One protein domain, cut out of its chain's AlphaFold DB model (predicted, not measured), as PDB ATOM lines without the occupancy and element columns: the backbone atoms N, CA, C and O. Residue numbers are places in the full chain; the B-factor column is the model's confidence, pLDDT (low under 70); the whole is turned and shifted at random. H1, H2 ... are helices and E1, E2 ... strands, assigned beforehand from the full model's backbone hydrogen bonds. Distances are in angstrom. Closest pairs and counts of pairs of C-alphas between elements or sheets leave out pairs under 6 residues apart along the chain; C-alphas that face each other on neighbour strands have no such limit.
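What this domain is: This is residues 596 to 725 of the 731 residues of an uncharacterized protein of Pseudomonas putida (UniProt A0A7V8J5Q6). Seven strands, E1 and E3 to E8, curl into a small, nearly closed barrel, with E5 and E6 beside each other at its seam. H1 and H2 cover one end of the barrel, while the hairpin of E1 and E2 runs past the ring and H3 packs outside on E2. The printed part has 130 residues, with E1 E2 E3 E4 H1 H2 E5 E6 E7 H3 E8 along it, eight strands in one branched, mixed sheet and three helices, class mixed. It is compact, with a radius of gyration of the C-alphas of 13.6 A, and spans 38 by 30 by 29 A.

How they stand to each other: Start at E1, residues 596 to 606, whose pairing is staggered along three antiparallel neighbours. Its residues 596 to 599 pair with E3, residues 622 to 629, N 598 to O 623 being 2.9 A. Residues 600 to 604 pair with E8, residues 720 to 724, N 603 to O 721 being 2.8 A. Residues 603 to 606 pair with E2, residues 609 to 612, N 604 to O 611 being 2.9 A, a hairpin. E3 forms a hairpin with E4, residues 632 to 636, N 626 to O 634 being 3.0 A. E4 is antiparallel to E5, residues 668 to 671, N 633 to O 670 being 2.9 A. E6, residues 677 to 680, forms a hairpin with E7, residues 686 to 690, N 679 to O 688 being 2.9 A. The closest C-alphas of E5 and E6, Leu 670 and Ala 677, are 5.6 A apart. E7 and E8 are parallel, N 687 to O 720 being 2.9 A; with H3, residues 699 to 706, they make a strand-helix-strand unit, two parallel neighbours with a helix between, its crossover right-handed. H1, residues 639 to 646, touches H2, residues 654 to 664, at a steep tilt of 65 degrees, opposite ways, closest at the C-alphas of Ala 642 and Val 661, 5.1 A. Both are on the same face of the strongly twisted sheet; H3 is on the opposite face, across the strands at 85 degrees to E1 on the local plane. In H1, H2 and H3 every O i to N i+4 pair is within hydrogen-bond range.

Where its parts are: Find C-alpha 596 at (174.992, 144.398, 181.552); from there E1 runs 31.0 A to C-alpha 606 at (161.223, 142.461, 153.805). E3 is 21.6 A long and H2 15.5 A. E8 ends at C-alpha 724, (170.814, 145.833, 171.167).

The domain as a whole: The C-alphas of Pro 630 and Asn 651 are the two farthest apart, 39.3 A. The printed part has no cut; its long link is H3 to E8, residues 707 to 719. Look for pLDDT under 70 in 23 residues, among them 616 to 619, 673 to 677 and 710 to 714.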
ATOM      1  N   TYR A 596     176.403 144.064 181.684       83.19
ATOM      2  CA  TYR A 596     174.992 144.398 181.552       83.19
ATOM      3  C   TYR A 596     174.263 143.340 180.725       83.19
ATOM      4  O   TYR A 596     174.836 142.775 179.794       83.19
ATOM      5  N   ARG A 597     172.985 143.095 181.033       84.81
ATOM      6  CA  ARG A 597     172.088 142.280 180.202       84.81
ATOM      7  C   ARG A 597     171.156 143.210 179.438       84.81
ATOM      8  O   ARG A 597     170.219 143.753 180.013       84.81
ATOM      9  N   CYS A 598     171.432 143.413 178.159       83.50
ATOM     10  CA  CYS A 598     170.665 144.316 177.308       83.50
ATOM     11  C   CYS A 598     169.624 143.522 176.508       83.50
ATOM     12  O   CYS A 598     170.009 142.565 175.831       83.50
ATOM     13  N   PRO A 599     168.328 143.879 176.553       84.19
ATOM     14  CA  PRO A 599     167.334 143.238 175.705       84.19
ATOM     15  C   PRO A 599     167.580 143.576 174.230       84.19
ATOM     16  O   PRO A 599     168.240 144.565 173.904       84.19
ATOM     17  N   ILE A 600     167.040 142.763 173.326       87.00
ATOM     18  CA  ILE A 600     167.213 142.962 171.882       87.00
ATOM     19  C   ILE A 600     165.887 143.112 171.137       87.00
ATOM     20  O   ILE A 600     164.850 142.630 171.589       87.00
ATOM     21  N   TYR A 601     165.957 143.736 169.963       87.50
ATOM     22  CA  TYR A 601     164.973 143.585 168.896       87.50
ATOM     23  C   TYR A 601     165.547 142.720 167.774       87.50
ATOM     24  O   TYR A 601     166.739 142.797 167.470       87.50
ATOM     25  N   ILE A 602     164.684 141.924 167.148       89.00
ATOM     26  CA  ILE A 602     165.011 141.116 165.974       89.00
ATOM     27  C   ILE A 602     164.165 141.646 164.828       89.00
ATOM     28  O   ILE A 602     162.941 141.606 164.900       89.00
ATOM     29  N   PHE A 603     164.801 142.146 163.778       88.56
ATOM     30  CA  PHE A 603     164.115 142.616 162.581       88.56
ATOM     31  C   PHE A 603     164.441 141.722 161.397       88.56
ATOM     32  O   PHE A 603     165.590 141.326 161.208       88.56
ATOM     33  N   HIS A 604     163.437 141.430 160.580       88.81
ATOM     34  CA  HIS A 604     163.599 140.756 159.297       88.81
ATOM     35  C   HIS A 604     163.515 141.789 158.180       88.81
ATOM     36  O   HIS A 604     162.668 142.689 158.211       88.81
ATOM     37  N   LYS A 605     164.416 141.684 157.202       86.75
ATOM     38  CA  LYS A 605     164.366 142.520 156.006       86.75
ATOM     39  C   LYS A 605     163.296 141.972 155.069       86.75
ATOM     40  O   LYS A 605     163.437 140.847 154.600       86.75
ATOM     41  N   GLU A 606     162.283 142.779 154.766       85.25
ATOM     42  CA  GLU A 606     161.223 142.461 153.805       85.25
ATOM     43  C   GLU A 606     161.146 143.563 152.746       85.25
ATOM     44  O   GLU A 606     160.887 144.717 153.084       85.25
ATOM     45  N   GLU A 607     161.380 143.213 151.476       78.88
ATOM     46  CA  GLU A 607     161.444 144.174 150.358       78.88
ATOM     47  C   GLU A 607     162.308 145.406 150.716       78.88
ATOM     48  O   GLU A 607     163.527 145.274 150.872       78.88
ATOM     49  N   ASP A 608     161.681 146.574 150.920       69.75
ATOM     50  CA  ASP A 608     162.329 147.844 151.261       69.75
ATOM     51  C   ASP A 608     162.272 148.218 152.753       69.75
ATOM     52  O   ASP A 608     162.957 149.157 153.162       69.75
ATOM     53  N   ASN A 609     161.582 147.461 153.613       80.69
ATOM     54  CA  ASN A 609     161.395 147.815 155.027       80.69
ATOM     55  C   ASN A 609     161.919 146.750 156.013       80.69
ATOM     56  O   ASN A 609     162.243 145.622 155.639       80.69
ATOM     57  N   TRP A 610     162.050 147.130 157.282       86.56
ATOM     58  CA  TRP A 610     162.366 146.232 158.391       86.56
ATOM     59  C   TRP A 610     161.090 145.922 159.168       86.56
ATOM     60  O   TRP A 610     160.401 146.842 159.601       86.56
ATOM     61  N   LYS A 611     160.782 144.637 159.368       87.12
ATOM     62  CA  LYS A 611     159.658 144.213 160.212       87.12
ATOM     63  C   LYS A 611     160.156 143.571 161.491       87.12
ATOM     64  O   LYS A 611     161.053 142.731 161.455       87.12
ATOM     65  N   LEU A 612     159.586 143.989 162.619       86.62
ATOM     66  CA  LEU A 612     159.885 143.393 163.916       86.62
ATOM     67  C   LEU A 612     159.393 141.941 163.926       86.62
ATOM     68  O   LEU A 612     158.245 141.667 163.583       86.62
ATOM     69  N   HIS A 613     160.269 141.027 164.326       85.50
ATOM     70  CA  HIS A 613     159.966 139.618 164.491       85.50
ATOM     71  C   HIS A 613     159.919 139.272 165.980       85.50
ATOM     72  O   HIS A 613     160.923 139.377 166.689       85.50
ATOM     73  N   GLU A 614     158.754 138.836 166.448       80.12
ATOM     74  CA  GLU A 614     158.566 138.365 167.817       80.12
ATOM     75  C   GLU A 614     158.764 136.850 167.884       80.12
ATOM     76  O   GLU A 614     158.127 136.079 167.166       80.12
ATOM     77  N   LEU A 615     159.655 136.404 168.767       75.00
ATOM     78  CA  LEU A 615     159.802 134.986 169.074       75.00
ATOM     79  C   LEU A 615     158.589 134.555 169.905       75.00
ATOM     80  O   LEU A 615     158.383 135.084 170.990       75.00
ATOM     81  N   GLY A 616     157.804 133.584 169.426       62.03
ATOM     82  CA  GLY A 616     156.544 133.126 170.046       62.03
ATOM     83  C   GLY A 616     156.646 132.464 171.435       62.03
ATOM     84  O   GLY A 616     155.745 131.734 171.836       62.03
ATOM     85  N   THR A 617     157.736 132.681 172.168       59.84
ATOM     86  CA  THR A 617     157.983 132.216 173.541       59.84
ATOM     87  C   THR A 617     158.025 133.419 174.482       59.84
ATOM     88  O   THR A 617     158.705 134.390 174.169       59.84
ATOM     89  N   ALA A 618     157.394 133.335 175.658       55.56
ATOM     90  CA  ALA A 618     157.308 134.430 176.639       55.56
ATOM     91  C   ALA A 618     158.662 134.923 177.218       55.56
ATOM     92  O   ALA A 618     158.690 135.883 177.984       55.56
ATOM     93  N   GLU A 619     159.786 134.287 176.875       65.06
ATOM     94  CA  GLU A 619     161.121 134.639 177.367       65.06
ATOM     95  C   GLU A 619     161.866 135.583 176.415       65.06
ATOM     96  O   GLU A 619     162.234 135.209 175.295       65.06
ATOM     97  N   GLN A 620     162.139 136.793 176.908       76.56
ATOM     98  CA  GLN A 620     162.925 137.830 176.243       76.56
ATOM     99  C   GLN A 620     164.406 137.431 176.115       76.56
ATOM    100  O   GLN A 620     165.008 136.942 177.070       76.56
ATOM    101  N   ILE A 621     165.008 137.681 174.947       83.81
ATOM    102  CA  ILE A 621     166.435 137.425 174.700       83.81
ATOM    103  C   ILE A 621     167.285 138.617 175.145       83.81
ATOM    104  O   ILE A 621     166.927 139.777 174.913       83.81
ATOM    105  N   TYR A 622     168.452 138.318 175.725       85.38
ATOM    106  CA  TYR A 622     169.408 139.314 176.200       85.38
ATOM    107  C   TYR A 622     170.805 139.107 175.613       85.38
ATOM    108  O   TYR A 622     171.303 137.987 175.521       85.38
ATOM    109  N   ALA A 623     171.476 140.213 175.301       87.75
ATOM    110  CA  ALA A 623     172.908 140.257 175.044       87.75
ATOM    111  C   ALA A 623     173.664 140.598 176.338       87.75
ATOM    112  O   ALA A 623     173.282 141.521 177.060       87.75
ATOM    113  N   SER A 624     174.762 139.894 176.610       88.00
ATOM    114  CA  SER A 624     175.738 140.296 177.625       88.00
ATOM    115  C   SER A 624     176.639 141.378 177.044       88.00
ATOM    116  O   SER A 624     177.320 141.138 176.046       88.00
ATOM    117  N   CYS A 625     176.659 142.554 177.663       85.94
ATOM    118  CA  CYS A 625     177.348 143.739 177.165       85.94
ATOM    119  C   CYS A 625     178.309 144.307 178.212       85.94
ATOM    120  O   CYS A 625     177.937 144.460 179.372       85.94
ATOM    121  N   TRP A 626     179.523 144.682 177.813       85.88
ATOM    122  CA  TRP A 626     180.475 145.361 178.698       85.88
ATOM    123  C   TRP A 626     181.369 146.318 177.918       85.88
ATOM    124  O   TRP A 626     181.620 146.133 176.725       85.88
ATOM    125  N   GLU A 627     181.874 147.337 178.601       83.06
ATOM    126  CA  GLU A 627     182.811 148.282 178.011       83.06
ATOM    127  C   GLU A 627     184.249 147.774 178.184       83.06
ATOM    128  O   GLU A 627     184.707 147.501 179.294       83.06
ATOM    129  N   LYS A 628     184.974 147.613 177.073       81.00
ATOM    130  CA  LYS A 628     186.379 147.169 177.092       81.00
ATOM    131  C   LYS A 628     187.338 148.336 177.330       81.00
ATOM    132  O   LYS A 628     188.394 148.172 177.936       81.00
ATOM    133  N   LYS A 629     186.988 149.496 176.785       81.31
ATOM    134  CA  LYS A 629     187.632 150.802 176.950       81.31
ATOM    135  C   LYS A 629     186.589 151.870 176.596       81.31
ATOM    136  O   LYS A 629     185.692 151.522 175.824       81.31
ATOM    137  N   PRO A 630     186.718 153.114 177.090       79.00
ATOM    138  CA  PRO A 630     185.749 154.175 176.826       79.00
ATOM    139  C   PRO A 630     185.326 154.212 175.349       79.00
ATOM    140  O   PRO A 630     186.187 154.241 174.466       79.00
ATOM    141  N   GLY A 631     184.021 154.086 175.087       75.06
ATOM    142  CA  GLY A 631     183.429 154.131 173.744       75.06
ATOM    143  C   GLY A 631     183.482 152.826 172.927       75.06
ATOM    144  O   GLY A 631     182.909 152.765 171.835       75.06
ATOM    145  N   VAL A 632     184.109 151.751 173.426       82.56
ATOM    146  CA  VAL A 632     184.176 150.440 172.746       82.56
ATOM    147  C   VAL A 632     183.506 149.351 173.576       82.56
ATOM    148  O   VAL A 632     184.040 148.881 174.585       82.56
ATOM    149  N   TRP A 633     182.364 148.890 173.073       83.56
ATOM    150  CA  TRP A 633     181.496 147.928 173.738       83.56
ATOM    151  C   TRP A 633     181.621 146.544 173.123       83.56
ATOM    152  O   TRP A 633     181.558 146.383 171.906       83.56
ATOM    153  N   CYS A 634     181.765 145.532 173.968       86.94
ATOM    154  CA  CYS A 634     181.715 144.132 173.579       86.94
ATOM    155  C   CYS A 634     180.334 143.552 173.891       86.94
ATOM    156  O   CYS A 634     179.723 143.915 174.896       86.94
ATOM    157  N   ASN A 635     179.846 142.668 173.021       88.06
ATOM    158  CA  ASN A 635     178.533 142.037 173.143       88.06
ATOM    159  C   ASN A 635     178.638 140.542 172.824       88.06
ATOM    160  O   ASN A 635     179.342 140.163 171.883       88.06
ATOM    161  N   GLN A 636     177.934 139.706 173.581       89.56
ATOM    162  CA  GLN A 636     177.925 138.253 173.411       89.56
ATOM    163  C   GLN A 636     176.555 137.677 173.778       89.56
ATOM    164  O   GLN A 636     175.946 138.104 174.759       89.56
ATOM    165  N   PHE A 637     176.094 136.681 173.023       89.31
ATOM    166  CA  PHE A 637     174.855 135.953 173.300       89.31
ATOM    167  C   PHE A 637     175.147 134.578 173.903       89.31
ATOM    168  O   PHE A 637     176.175 133.966 173.606       89.31
ATOM    169  N   GLN A 638     174.228 134.068 174.727       86.88
ATOM    170  CA  GLN A 638     174.230 132.641 175.054       86.88
ATOM    171  C   GLN A 638     173.979 131.830 173.778       86.88
ATOM    172  O   GLN A 638     173.270 132.287 172.882       86.88
ATOM    173  N   LEU A 639     174.574 130.640 173.672       85.75
ATOM    174  CA  LEU A 639     174.496 129.843 172.443       85.75
ATOM    175  C   LEU A 639     173.057 129.433 172.103       85.75
ATOM    176  O   LEU A 639     172.701 129.438 170.927       85.75
ATOM    177  N   ASP A 640     172.226 129.170 173.113       84.94
ATOM    178  CA  ASP A 640     170.813 128.831 172.922       84.94
ATOM    179  C   ASP A 640     170.014 130.024 172.377       84.94
ATOM    180  O   ASP A 640     169.254 129.888 171.420       84.94
ATOM    181  N   ASP A 641     170.253 131.228 172.904       87.38
ATOM    182  CA  ASP A 641     169.640 132.464 172.406       87.38
ATOM    183  C   ASP A 641     170.134 132.824 171.001       87.38
ATOM    184  O   ASP A 641     169.344 133.189 170.131       87.38
ATOM    185  N   ALA A 642     171.431 132.654 170.737       86.56
ATOM    186  CA  ALA A 642     171.995 132.801 169.401       86.56
ATOM    187  C   ALA A 642     171.353 131.816 168.410       86.56
ATOM    188  O   ALA A 642     171.005 132.206 167.295       86.56
ATOM    189  N   TYR A 643     171.142 130.558 168.811       86.56
ATOM    190  CA  TYR A 643     170.439 129.558 168.008       86.56
ATOM    191  C   TYR A 643     168.988 129.952 167.737       86.56
ATOM    192  O   TYR A 643     168.548 129.871 166.587       86.56
ATOM    193  N   ARG A 644     168.264 130.447 168.747       86.62
ATOM    194  CA  ARG A 644     166.887 130.947 168.597       86.62
ATOM    195  C   ARG A 644     166.811 132.108 167.608       86.62
ATOM    196  O   ARG A 644     165.975 132.061 166.712       86.62
ATOM    197  N   ILE A 645     167.713 133.090 167.706       87.19
ATOM    198  CA  ILE A 645     167.793 134.222 166.766       87.19
ATOM    199  C   ILE A 645     168.039 133.721 165.338       87.19
ATOM    200  O   ILE A 645     167.294 134.063 164.422       87.19
ATOM    201  N   VAL A 646     169.071 132.896 165.132       86.81
ATOM    202  CA  VAL A 646     169.469 132.433 163.790       86.81
ATOM    203  C   VAL A 646     168.409 131.521 163.171       86.81
ATOM    204  O   VAL A 646     168.227 131.534 161.957       86.81
ATOM    205  N   SER A 647     167.669 130.764 163.981       86.38
ATOM    206  CA  SER A 647     166.589 129.893 163.500       86.38
ATOM    207  C   SER A 647     165.387 130.662 162.943       86.38
ATOM    208  O   SER A 647     164.561 130.066 162.258       86.38
ATOM    209  N   THR A 648     165.303 131.979 163.175       83.88
ATOM    210  CA  THR A 648     164.307 132.840 162.513       83.88
ATOM    211  C   THR A 648     164.655 133.133 161.051       83.88
ATOM    212  O   THR A 648     163.787 133.548 160.289       83.88
ATOM    213  N   VAL A 649     165.905 132.912 160.630       84.50
ATOM    214  CA  VAL A 649     166.346 133.193 159.261       84.50
ATOM    215  C   VAL A 649     165.787 132.116 158.308       84.50
ATOM    216  O   VAL A 649     166.077 130.926 158.485       84.50
ATOM    217  N   PRO A 650     165.040 132.482 157.252       76.25
ATOM    218  CA  PRO A 650     164.435 131.508 156.349       76.25
ATOM    219  C   PRO A 650     165.474 130.773 155.483       76.25
ATOM    220  O   PRO A 650     166.406 131.371 154.929       76.25
ATOM    221  N   ASN A 651     165.267 129.460 155.308       75.12
ATOM    222  CA  ASN A 651     166.032 128.575 154.416       75.12
ATOM    223  C   ASN A 651     167.555 128.539 154.680       75.12
ATOM    224  O   ASN A 651     168.354 128.486 153.741       75.12
ATOM    225  N   VAL A 652     167.983 128.585 155.946       78.88
ATOM    226  CA  VAL A 652     169.404 128.465 156.317       78.88
ATOM    227  C   VAL A 652     169.812 126.998 156.440       78.88
ATOM    228  O   VAL A 652     169.177 126.221 157.145       78.88
ATOM    229  N   ASN A 653     170.894 126.607 155.759       83.00
ATOM    230  CA  ASN A 653     171.459 125.265 155.907       83.00
ATOM    231  C   ASN A 653     172.209 125.113 157.247       83.00
ATOM    232  O   ASN A 653     172.681 126.090 157.829       83.00
ATOM    233  N   SER A 654     172.378 123.876 157.713       81.75
ATOM    234  CA  SER A 654     172.967 123.573 159.029       81.75
ATOM    235  C   SER A 654     174.387 124.125 159.230       81.75
ATOM    236  O   SER A 654     174.740 124.541 160.331       81.75
ATOM    237  N   SER A 655     175.200 124.190 158.169       81.06
ATOM    238  CA  SER A 655     176.570 124.726 158.220       81.06
ATOM    239  C   SER A 655     176.593 126.243 158.447       81.06
ATOM    240  O   SER A 655     177.351 126.748 159.276       81.06
ATOM    241  N   ILE A 656     175.728 126.979 157.747       79.69
ATOM    242  CA  ILE A 656     175.585 128.434 157.875       79.69
ATOM    243  C   ILE A 656     174.932 128.795 159.215       79.69
ATOM    244  O   ILE A 656     175.359 129.752 159.868       79.69
ATOM    245  N   GLN A 657     173.961 127.995 159.663       83.31
ATOM    246  CA  GLN A 657     173.338 128.141 160.976       83.31
ATOM    247  C   GLN A 657     174.389 128.014 162.086       83.31
ATOM    248  O   GLN A 657     174.533 128.925 162.896       83.31
ATOM    249  N   ALA A 658     175.197 126.948 162.071       82.62
ATOM    250  CA  ALA A 658     176.245 126.730 163.069       82.62
ATOM    251  C   ALA A 658     177.278 127.874 163.113       82.62
ATOM    252  O   ALA A 658     177.671 128.309 164.196       82.62
ATOM    253  N   ARG A 659     177.689 128.409 161.951       83.44
ATOM    254  CA  ARG A 659     178.608 129.562 161.883       83.44
ATOM    255  C   ARG A 659     177.986 130.838 162.450       83.44
ATOM    256  O   ARG A 659     178.641 131.507 163.243       83.44
ATOM    257  N   SER A 660     176.731 131.127 162.105       83.38
ATOM    258  CA  SER A 660     176.014 132.319 162.583       83.38
ATOM    259  C   SER A 660     175.787 132.282 164.097       83.38
ATOM    260  O   SER A 660     175.974 133.285 164.785       83.38
ATOM    261  N   VAL A 661     175.452 131.103 164.638       86.44
ATOM    262  CA  VAL A 661     175.308 130.886 166.086       86.44
ATOM    263  C   VAL A 661     176.644 131.081 166.796       86.44
ATOM    264  O   VAL A 661     176.714 131.802 167.788       86.44
ATOM    265  N   ALA A 662     177.727 130.514 166.258       84.75
ATOM    266  CA  ALA A 662     179.066 130.718 166.801       84.75
ATOM    267  C   ALA A 662     179.524 132.185 166.719       84.75
ATOM    268  O   ALA A 662     180.265 132.637 167.591       84.75
ATOM    269  N   ALA A 663     179.099 132.938 165.700       84.38
ATOM    270  CA  ALA A 663     179.434 134.351 165.549       84.38
ATOM    271  C   ALA A 663     178.725 135.235 166.588       84.38
ATOM    272  O   ALA A 663     179.372 136.080 167.204       84.38
ATOM    273  N   LEU A 664     177.434 135.003 166.853       85.69
ATOM    274  CA  LEU A 664     176.698 135.670 167.942       85.69
ATOM    275  C   LEU A 664     177.198 135.242 169.333       85.69
ATOM    276  O   LEU A 664     177.247 136.053 170.259       85.69
ATOM    277  N   GLY A 665     177.606 133.980 169.472       83.19
ATOM    278  CA  GLY A 665     178.175 133.424 170.700       83.19
ATOM    279  C   GLY A 665     179.602 133.886 171.013       83.19
ATOM    280  O   GLY A 665     180.108 133.587 172.093       83.19
ATOM    281  N   LYS A 666     180.273 134.609 170.107       86.62
ATOM    282  CA  LYS A 666     181.590 135.226 170.333       86.62
ATOM    283  C   LYS A 666     181.450 136.685 170.771       86.62
ATOM    284  O   LYS A 666     180.451 137.344 170.507       86.62
ATOM    285  N   SER A 667     182.486 137.208 171.426       85.25
ATOM    286  CA  SER A 667     182.553 138.618 171.827       85.25
ATOM    287  C   SER A 667     182.726 139.534 170.608       85.25
ATOM    288  O   SER A 667     183.828 139.645 170.065       85.25
ATOM    289  N   ASN A 668     181.670 140.253 170.232       85.19
ATOM    290  CA  ASN A 668     181.659 141.208 169.122       85.19
ATOM    291  C   ASN A 668     181.876 142.639 169.627       85.19
ATOM    292  O   ASN A 668     181.122 143.117 170.475       85.19
ATOM    293  N   SER A 669     182.902 143.325 169.113       84.25
ATOM    294  CA  SER A 669     183.247 144.694 169.528       84.25
ATOM    295  C   SER A 669     182.632 145.736 168.593       84.25
ATOM    296  O   SER A 669     182.893 145.715 167.393       84.25
ATOM    297  N   LEU A 670     181.875 146.674 169.152       81.44
ATOM    298  CA  LEU A 670     181.227 147.784 168.459       81.44
ATOM    299  C   LEU A 670     181.733 149.108 169.049       81.44
ATOM    300  O   LEU A 670     181.720 149.298 170.266       81.44
ATOM    301  N   ASN A 671     182.202 150.021 168.195       78.88
ATOM    302  CA  ASN A 671     182.619 151.361 168.612       78.88
ATOM    303  C   ASN A 671     181.449 152.335 168.434       78.88
ATOM    304  O   ASN A 671     181.076 152.642 167.302       78.88
ATOM    305  N   ILE A 672     180.898 152.811 169.548       70.38
ATOM    306  CA  ILE A 672     179.694 153.651 169.577       70.38
ATOM    307  C   ILE A 672     179.977 155.140 169.331       70.38
ATOM    308  O   ILE A 672     179.045 155.894 169.073       70.38
ATOM    309  N   GLU A 673     181.243 155.571 169.345       68.12
ATOM    310  CA  GLU A 673     181.625 156.949 168.987       68.12
ATOM    311  C   GLU A 673     181.459 157.224 167.484       68.12
ATOM    312  O   GLU A 673     181.355 158.373 167.064       68.12
ATOM    313  N   LYS A 674     181.389 156.171 166.658       64.19
ATOM    314  CA  LYS A 674     181.206 156.251 165.200       64.19
ATOM    315  C   LYS A 674     179.751 156.024 164.778       64.19
ATOM    316  O   LYS A 674     179.520 155.313 163.805       64.19
ATOM    317  N   SER A 675     178.793 156.559 165.543       58.72
ATOM    318  CA  SER A 675     177.364 156.258 165.382       58.72
ATOM    319  C   SER A 675     176.927 156.289 163.910       58.72
ATOM    320  O   SER A 675     177.194 157.289 163.233       58.72
ATOM    321  N   PRO A 676     176.286 155.222 163.399       60.16
ATOM    322  CA  PRO A 676     175.805 154.020 164.098       60.16
ATOM    323  C   PRO A 676     176.812 152.850 164.079       60.16
ATOM    324  O   PRO A 676     177.384 152.519 163.038       60.16
ATOM    325  N   ALA A 677     176.972 152.151 165.210       68.12
ATOM    326  CA  ALA A 677     177.892 151.017 165.325       68.12
ATOM    327  C   ALA A 677     177.238 149.705 164.854       68.12
ATOM    328  O   ALA A 677     176.385 149.139 165.542       68.12
ATOM    329  N   ALA A 678     177.657 149.210 163.688       75.44
ATOM    330  CA  ALA A 678     177.094 148.020 163.058       75.44
ATOM    331  C   ALA A 678     178.177 147.053 162.571       75.44
ATOM    332  O   ALA A 678     179.203 147.477 162.037       75.44
ATOM    333  N   SER A 679     177.923 145.751 162.690       78.69
ATOM    334  CA  SER A 679     178.789 144.702 162.145       78.69
ATOM    335  C   SER A 679     177.966 143.598 161.487       78.69
ATOM    336  O   SER A 679     177.043 143.065 162.105       78.69
ATOM    337  N   LYS A 680     178.330 143.211 160.259       81.12
ATOM    338  CA  LYS A 680     177.856 141.961 159.652       81.12
ATOM    339  C   LYS A 680     178.602 140.794 160.302       81.12
ATOM    340  O   LYS A 680     179.825 140.849 160.414       81.12
ATOM    341  N   LEU A 681     177.873 139.776 160.746       79.12
ATOM    342  CA  LEU A 681     178.448 138.614 161.420       79.12
ATOM    343  C   LEU A 681     178.817 137.508 160.419       79.12
ATOM    344  O   LEU A 681     178.213 137.383 159.349       79.12
ATOM    345  N   ASP A 682     179.796 136.682 160.790       65.25
ATOM    346  CA  ASP A 682     180.170 135.481 160.034       65.25
ATOM    347  C   ASP A 682     178.988 134.496 159.972       65.25
ATOM    348  O   ASP A 682     178.422 134.141 161.001       65.25
ATOM    349  N   GLY A 683     178.614 134.037 158.770       61.06
ATOM    350  CA  GLY A 683     177.399 133.225 158.549       61.06
ATOM    351  C   GLY A 683     176.338 133.873 157.642       61.06
ATOM    352  O   GLY A 683     175.294 133.295 157.375       61.06
ATOM    353  N   ASP A 684     176.639 135.041 157.082       67.00
ATOM    354  CA  ASP A 684     176.067 135.588 155.842       67.00
ATOM    355  C   ASP A 684     174.617 136.107 155.817       67.00
ATOM    356  O   ASP A 684     174.198 136.589 154.768       67.00
ATOM    357  N   LYS A 685     173.880 136.133 156.933       74.62
ATOM    358  CA  LYS A 685     172.524 136.735 156.976       74.62
ATOM    359  C   LYS A 685     172.163 137.472 158.269       74.62
ATOM    360  O   LYS A 685     171.015 137.872 158.432       74.62
ATOM    361  N   VAL A 686     173.109 137.645 159.197       83.06
ATOM    362  CA  VAL A 686     172.851 138.285 160.498       83.06
ATOM    363  C   VAL A 686     173.720 139.523 160.677       83.06
ATOM    364  O   VAL A 686     174.942 139.479 160.519       83.06
ATOM    365  N   TYR A 687     173.082 140.624 161.049       87.25
ATOM    366  CA  TYR A 687     173.723 141.894 161.361       87.25
ATOM    367  C   TYR A 687     173.492 142.227 162.829       87.25
ATOM    368  O   TYR A 687     172.402 142.013 163.353       87.25
ATOM    369  N   LEU A 688     174.512 142.773 163.483       86.94
ATOM    370  CA  LEU A 688     174.433 143.246 164.859       86.94
ATOM    371  C   LEU A 688     174.592 144.761 164.883       86.94
ATOM    372  O   LEU A 688     175.556 145.292 164.326       86.94
ATOM    373  N   VAL A 689     173.662 145.444 165.540       86.62
ATOM    374  CA  VAL A 689     173.657 146.898 165.703       86.62
ATOM    375  C   VAL A 689     173.470 147.253 167.167       86.62
ATOM    376  O   VAL A 689     172.680 146.635 167.880       86.62
ATOM    377  N   ARG A 690     174.181 148.291 167.604       81.06
ATOM    378  CA  ARG A 690     173.949 148.946 168.890       81.06
ATOM    379  C   ARG A 690     173.657 150.423 168.652       81.06
ATOM    380  O   ARG A 690     174.472 151.111 168.039       81.06
ATOM    381  N   LEU A 691     172.506 150.882 169.139       75.62
ATOM    382  CA  LEU A 691     172.081 152.283 169.081       75.62
ATOM    383  C   LEU A 691     172.404 152.989 170.406       75.62
ATOM    384  O   LEU A 691     172.502 152.343 171.452       75.62
ATOM    385  N   LYS A 692     172.597 154.310 170.360       66.56
ATOM    386  CA  LYS A 692     172.980 155.136 171.516       66.56
ATOM    387  C   LYS A 692     171.771 155.924 172.037       66.56
ATOM    388  O   LYS A 692     171.791 157.140 171.957       66.56
ATOM    389  N   HIS A 693     170.736 155.245 172.530       62.19
ATOM    390  CA  HIS A 693     169.498 155.879 173.016       62.19
ATOM    391  C   HIS A 693     168.862 155.096 174.173       62.19
ATOM    392  O   HIS A 693     169.450 154.114 174.607       62.19
ATOM    393  N   ASP A 694     167.713 155.548 174.693       58.59
ATOM    394  CA  ASP A 694     166.922 154.882 175.740       58.59
ATOM    395  C   ASP A 694     166.434 153.490 175.287       58.59
ATOM    396  O   ASP A 694     165.998 153.290 174.150       58.59
ATOM    397  N   ALA A 695     166.443 152.521 176.205       59.56
ATOM    398  CA  ALA A 695     165.945 151.177 175.960       59.56
ATOM    399  C   ALA A 695     164.449 151.167 175.598       59.56
ATOM    400  O   ALA A 695     163.985 150.169 175.048       59.56
ATOM    401  N   ASN A 696     163.704 152.242 175.875       63.38
ATOM    402  CA  ASN A 696     162.258 152.366 175.659       63.38
ATOM    403  C   ASN A 696     161.836 153.021 174.332       63.38
ATOM    404  O   ASN A 696     160.663 153.358 174.180       63.38
ATOM    405  N   MET A 697     162.743 153.210 173.371       70.88
ATOM    406  CA  MET A 697     162.365 153.753 172.061       70.88
ATOM    407  C   MET A 697     161.252 152.943 171.382       70.88
ATOM    408  O   MET A 697     161.304 151.712 171.327       70.88
ATOM    409  N   GLU A 698     160.282 153.648 170.794       79.69
ATOM    410  CA  GLU A 698     159.254 153.024 169.961       79.69
ATOM    411  C   GLU A 698     159.870 152.354 168.726       79.69
ATOM    412  O   GLU A 698     160.810 152.867 168.110       79.69
ATOM    413  N   VAL A 699     159.304 151.209 168.337       81.62
ATOM    414  CA  VAL A 699     159.805 150.353 167.249       81.62
ATOM    415  C   VAL A 699     159.942 151.123 165.930       81.62
ATOM    416  O   VAL A 699     160.947 150.966 165.239       81.62
ATOM    417  N   ASP A 700     159.003 152.017 165.613       82.06
ATOM    418  CA  ASP A 700     159.041 152.834 164.391       82.06
ATOM    419  C   ASP A 700     160.223 153.816 164.373       82.06
ATOM    420  O   ASP A 700     160.839 154.055 163.329       82.06
ATOM    421  N   SER A 701     160.597 154.345 165.542       81.06
ATOM    422  CA  SER A 701     161.771 155.211 165.686       81.06
ATOM    423  C   SER A 701     163.065 154.419 165.491       81.06
ATOM    424  O   SER A 701     163.963 154.877 164.783       81.06
ATOM    425  N   VAL A 702     163.124 153.194 166.030       81.81
ATOM    426  CA  VAL A 702     164.240 152.263 165.805       81.81
ATOM    427  C   VAL A 702     164.372 151.929 164.315       81.81
ATOM    428  O   VAL A 702     165.475 152.008 163.778       81.81
ATOM    429  N   ILE A 703     163.264 151.627 163.619       83.62
ATOM    430  CA  ILE A 703     163.243 151.316 162.176       83.62
ATOM    431  C   ILE A 703     163.774 152.487 161.334       83.62
ATOM    432  O   ILE A 703     164.569 152.290 160.404       83.62
ATOM    433  N   LYS A 704     163.370 153.720 161.661       81.56
ATOM    434  CA  LYS A 704     163.838 154.928 160.971       81.56
ATOM    435  C   LYS A 704     165.352 155.094 161.097       81.56
ATOM    436  O   LYS A 704     166.016 155.398 160.108       81.56
ATOM    437  N   GLU A 705     165.898 154.853 162.282       77.94
ATOM    438  CA  GLU A 705     167.326 155.008 162.557       77.94
ATOM    439  C   GLU A 705     168.164 153.901 161.906       77.94
ATOM    440  O   GLU A 705     169.122 154.210 161.193       77.94
ATOM    441  N   ILE A 706     167.765 152.626 162.030       80.38
ATOM    442  CA  ILE A 706     168.490 151.506 161.395       80.38
ATOM    443  C   ILE A 706     168.564 151.638 159.868       80.38
ATOM    444  O   ILE A 706     169.536 151.202 159.247       80.38
ATOM    445  N   SER A 707     167.576 152.298 159.260       75.94
ATOM    446  CA  SER A 707     167.518 152.553 157.816       75.94
ATOM    447  C   SER A 707     168.545 153.595 157.346       75.94
ATOM    448  O   SER A 707     168.889 153.651 156.162       75.94
ATOM    449  N   THR A 708     169.094 154.401 158.260       72.69
ATOM    450  CA  THR A 708     170.163 155.369 157.956       72.69
ATOM    451  C   THR A 708     171.564 154.751 157.998       72.69
ATOM    452  O   THR A 708     172.487 155.282 157.373       72.69
ATOM    453  N   ILE A 709     171.716 153.593 158.649       73.44
ATOM    454  CA  ILE A 709     173.001 152.936 158.902       73.44
ATOM    455  C   ILE A 709     173.553 152.287 157.614       73.44
ATOM    456  O   ILE A 709     172.819 151.580 156.922       73.44
ATOM    457  N   PRO A 710     174.851 152.446 157.277       65.81
ATOM    458  CA  PRO A 710     175.422 151.877 156.052       65.81
ATOM    459  C   PRO A 710     175.417 150.341 155.980       65.81
ATOM    460  O   PRO A 710     175.168 149.788 154.912       65.81
ATOM    461  N   ALA A 711     175.677 149.632 157.085       67.19
ATOM    462  CA  ALA A 711     175.791 148.168 157.053       67.19
ATOM    463  C   ALA A 711     174.446 147.455 156.752       67.19
ATOM    464  O   ALA A 711     174.421 146.632 155.832       67.19
ATOM    465  N   PRO A 712     173.315 147.809 157.401       64.44
ATOM    466  CA  PRO A 712     171.986 147.279 157.072       64.44
ATOM    467  C   PRO A 712     171.485 147.625 155.659       64.44
ATOM    468  O   PRO A 712     170.621 146.923 155.146       64.44
ATOM    469  N   LYS A 713     172.021 148.660 154.987       65.06
ATOM    470  CA  LYS A 713     171.646 148.994 153.594       65.06
ATOM    471  C   LYS A 713     172.073 147.942 152.568       65.06
ATOM    472  O   LYS A 713     171.512 147.903 151.481       65.06
ATOM    473  N   SER A 714     173.054 147.101 152.900       68.06
ATOM    474  CA  SER A 714     173.483 145.982 152.046       68.06
ATOM    475  C   SER A 714     172.747 144.667 152.335       68.06
ATOM    476  O   SER A 714     173.032 143.656 151.689       68.06
ATOM    477  N   ALA A 715     171.803 144.676 153.286       76.31
ATOM    478  CA  ALA A 715     171.002 143.514 153.648       76.31
ATOM    479  C   ALA A 715     170.008 143.147 152.535       76.31
ATOM    480  O   ALA A 715     169.375 144.014 151.930       76.31
ATOM    481  N   LYS A 716     169.870 141.848 152.270       80.38
ATOM    482  CA  LYS A 716     168.939 141.295 151.278       80.38
ATOM    483  C   LYS A 716     167.633 140.874 151.946       80.38
ATOM    484  O   LYS A 716     167.578 140.677 153.155       80.38
ATOM    485  N   ASN A 717     166.583 140.703 151.144       80.75
ATOM    486  CA  ASN A 717     165.312 140.158 151.619       80.75
ATOM    487  C   ASN A 717     165.541 138.807 152.334       80.75
ATOM    488  O   ASN A 717     166.183 137.912 151.775       80.75
ATOM    489  N   GLY A 718     165.046 138.682 153.566       76.94
ATOM    490  CA  GLY A 718     165.264 137.529 154.445       76.94
ATOM    491  C   GLY A 718     166.518 137.584 155.332       76.94
ATOM    492  O   GLY A 718     166.778 136.608 156.039       76.94
ATOM    493  N   ASP A 719     167.293 138.674 155.316       85.69
ATOM    494  CA  ASP A 719     168.354 138.918 156.302       85.69
ATOM    495  C   ASP A 719     167.766 139.372 157.647       85.69
ATOM    496  O   ASP A 719     166.699 139.988 157.716       85.69
ATOM    497  N   VAL A 720     168.499 139.096 158.726       86.50
ATOM    498  CA  VAL A 720     168.099 139.392 160.104       86.50
ATOM    499  C   VAL A 720     169.016 140.442 160.715       86.50
ATOM    500  O   VAL A 720     170.243 140.345 160.661       86.50
ATOM    501  N   LEU A 721     168.416 141.444 161.344       88.06
ATOM    502  CA  LEU A 721     169.101 142.490 162.087       88.06
ATOM    503  C   LEU A 721     168.771 142.369 163.574       88.06
ATOM    504  O   LEU A 721     167.613 142.442 163.975       88.06
ATOM    505  N   VAL A 722     169.808 142.222 164.390       88.62
ATOM    506  CA  VAL A 722     169.719 142.202 165.848       88.62
ATOM    507  C   VAL A 722     170.124 143.570 166.373       88.62
ATOM    508  O   VAL A 722     171.270 143.992 166.203       88.62
ATOM    509  N   VAL A 723     169.191 144.264 167.021       87.88
ATOM    510  CA  VAL A 723     169.422 145.588 167.608       87.88
ATOM    511  C   VAL A 723     169.484 145.458 169.123       87.88
ATOM    512  O   VAL A 723     168.515 145.043 169.753       87.88
ATOM    513  N   ILE A 724     170.622 145.816 169.713       85.88
ATOM    514  CA  ILE A 724     170.814 145.833 171.167       85.88
ATOM    515  C   ILE A 724     170.206 147.114 171.740       85.88
ATOM    516  O   ILE A 724     170.616 148.214 171.364       85.88
ATOM    517  N   ARG A 725     169.275 146.960 172.685       79.06
ATOM    518  CA  ARG A 725     168.667 148.059 173.445       79.06
ATOM    519  C   ARG A 725     169.558 148.377 174.646       79.06
ATOM    520  O   ARG A 725     169.564 147.650 175.639       79.06
TER     521      ARG A 725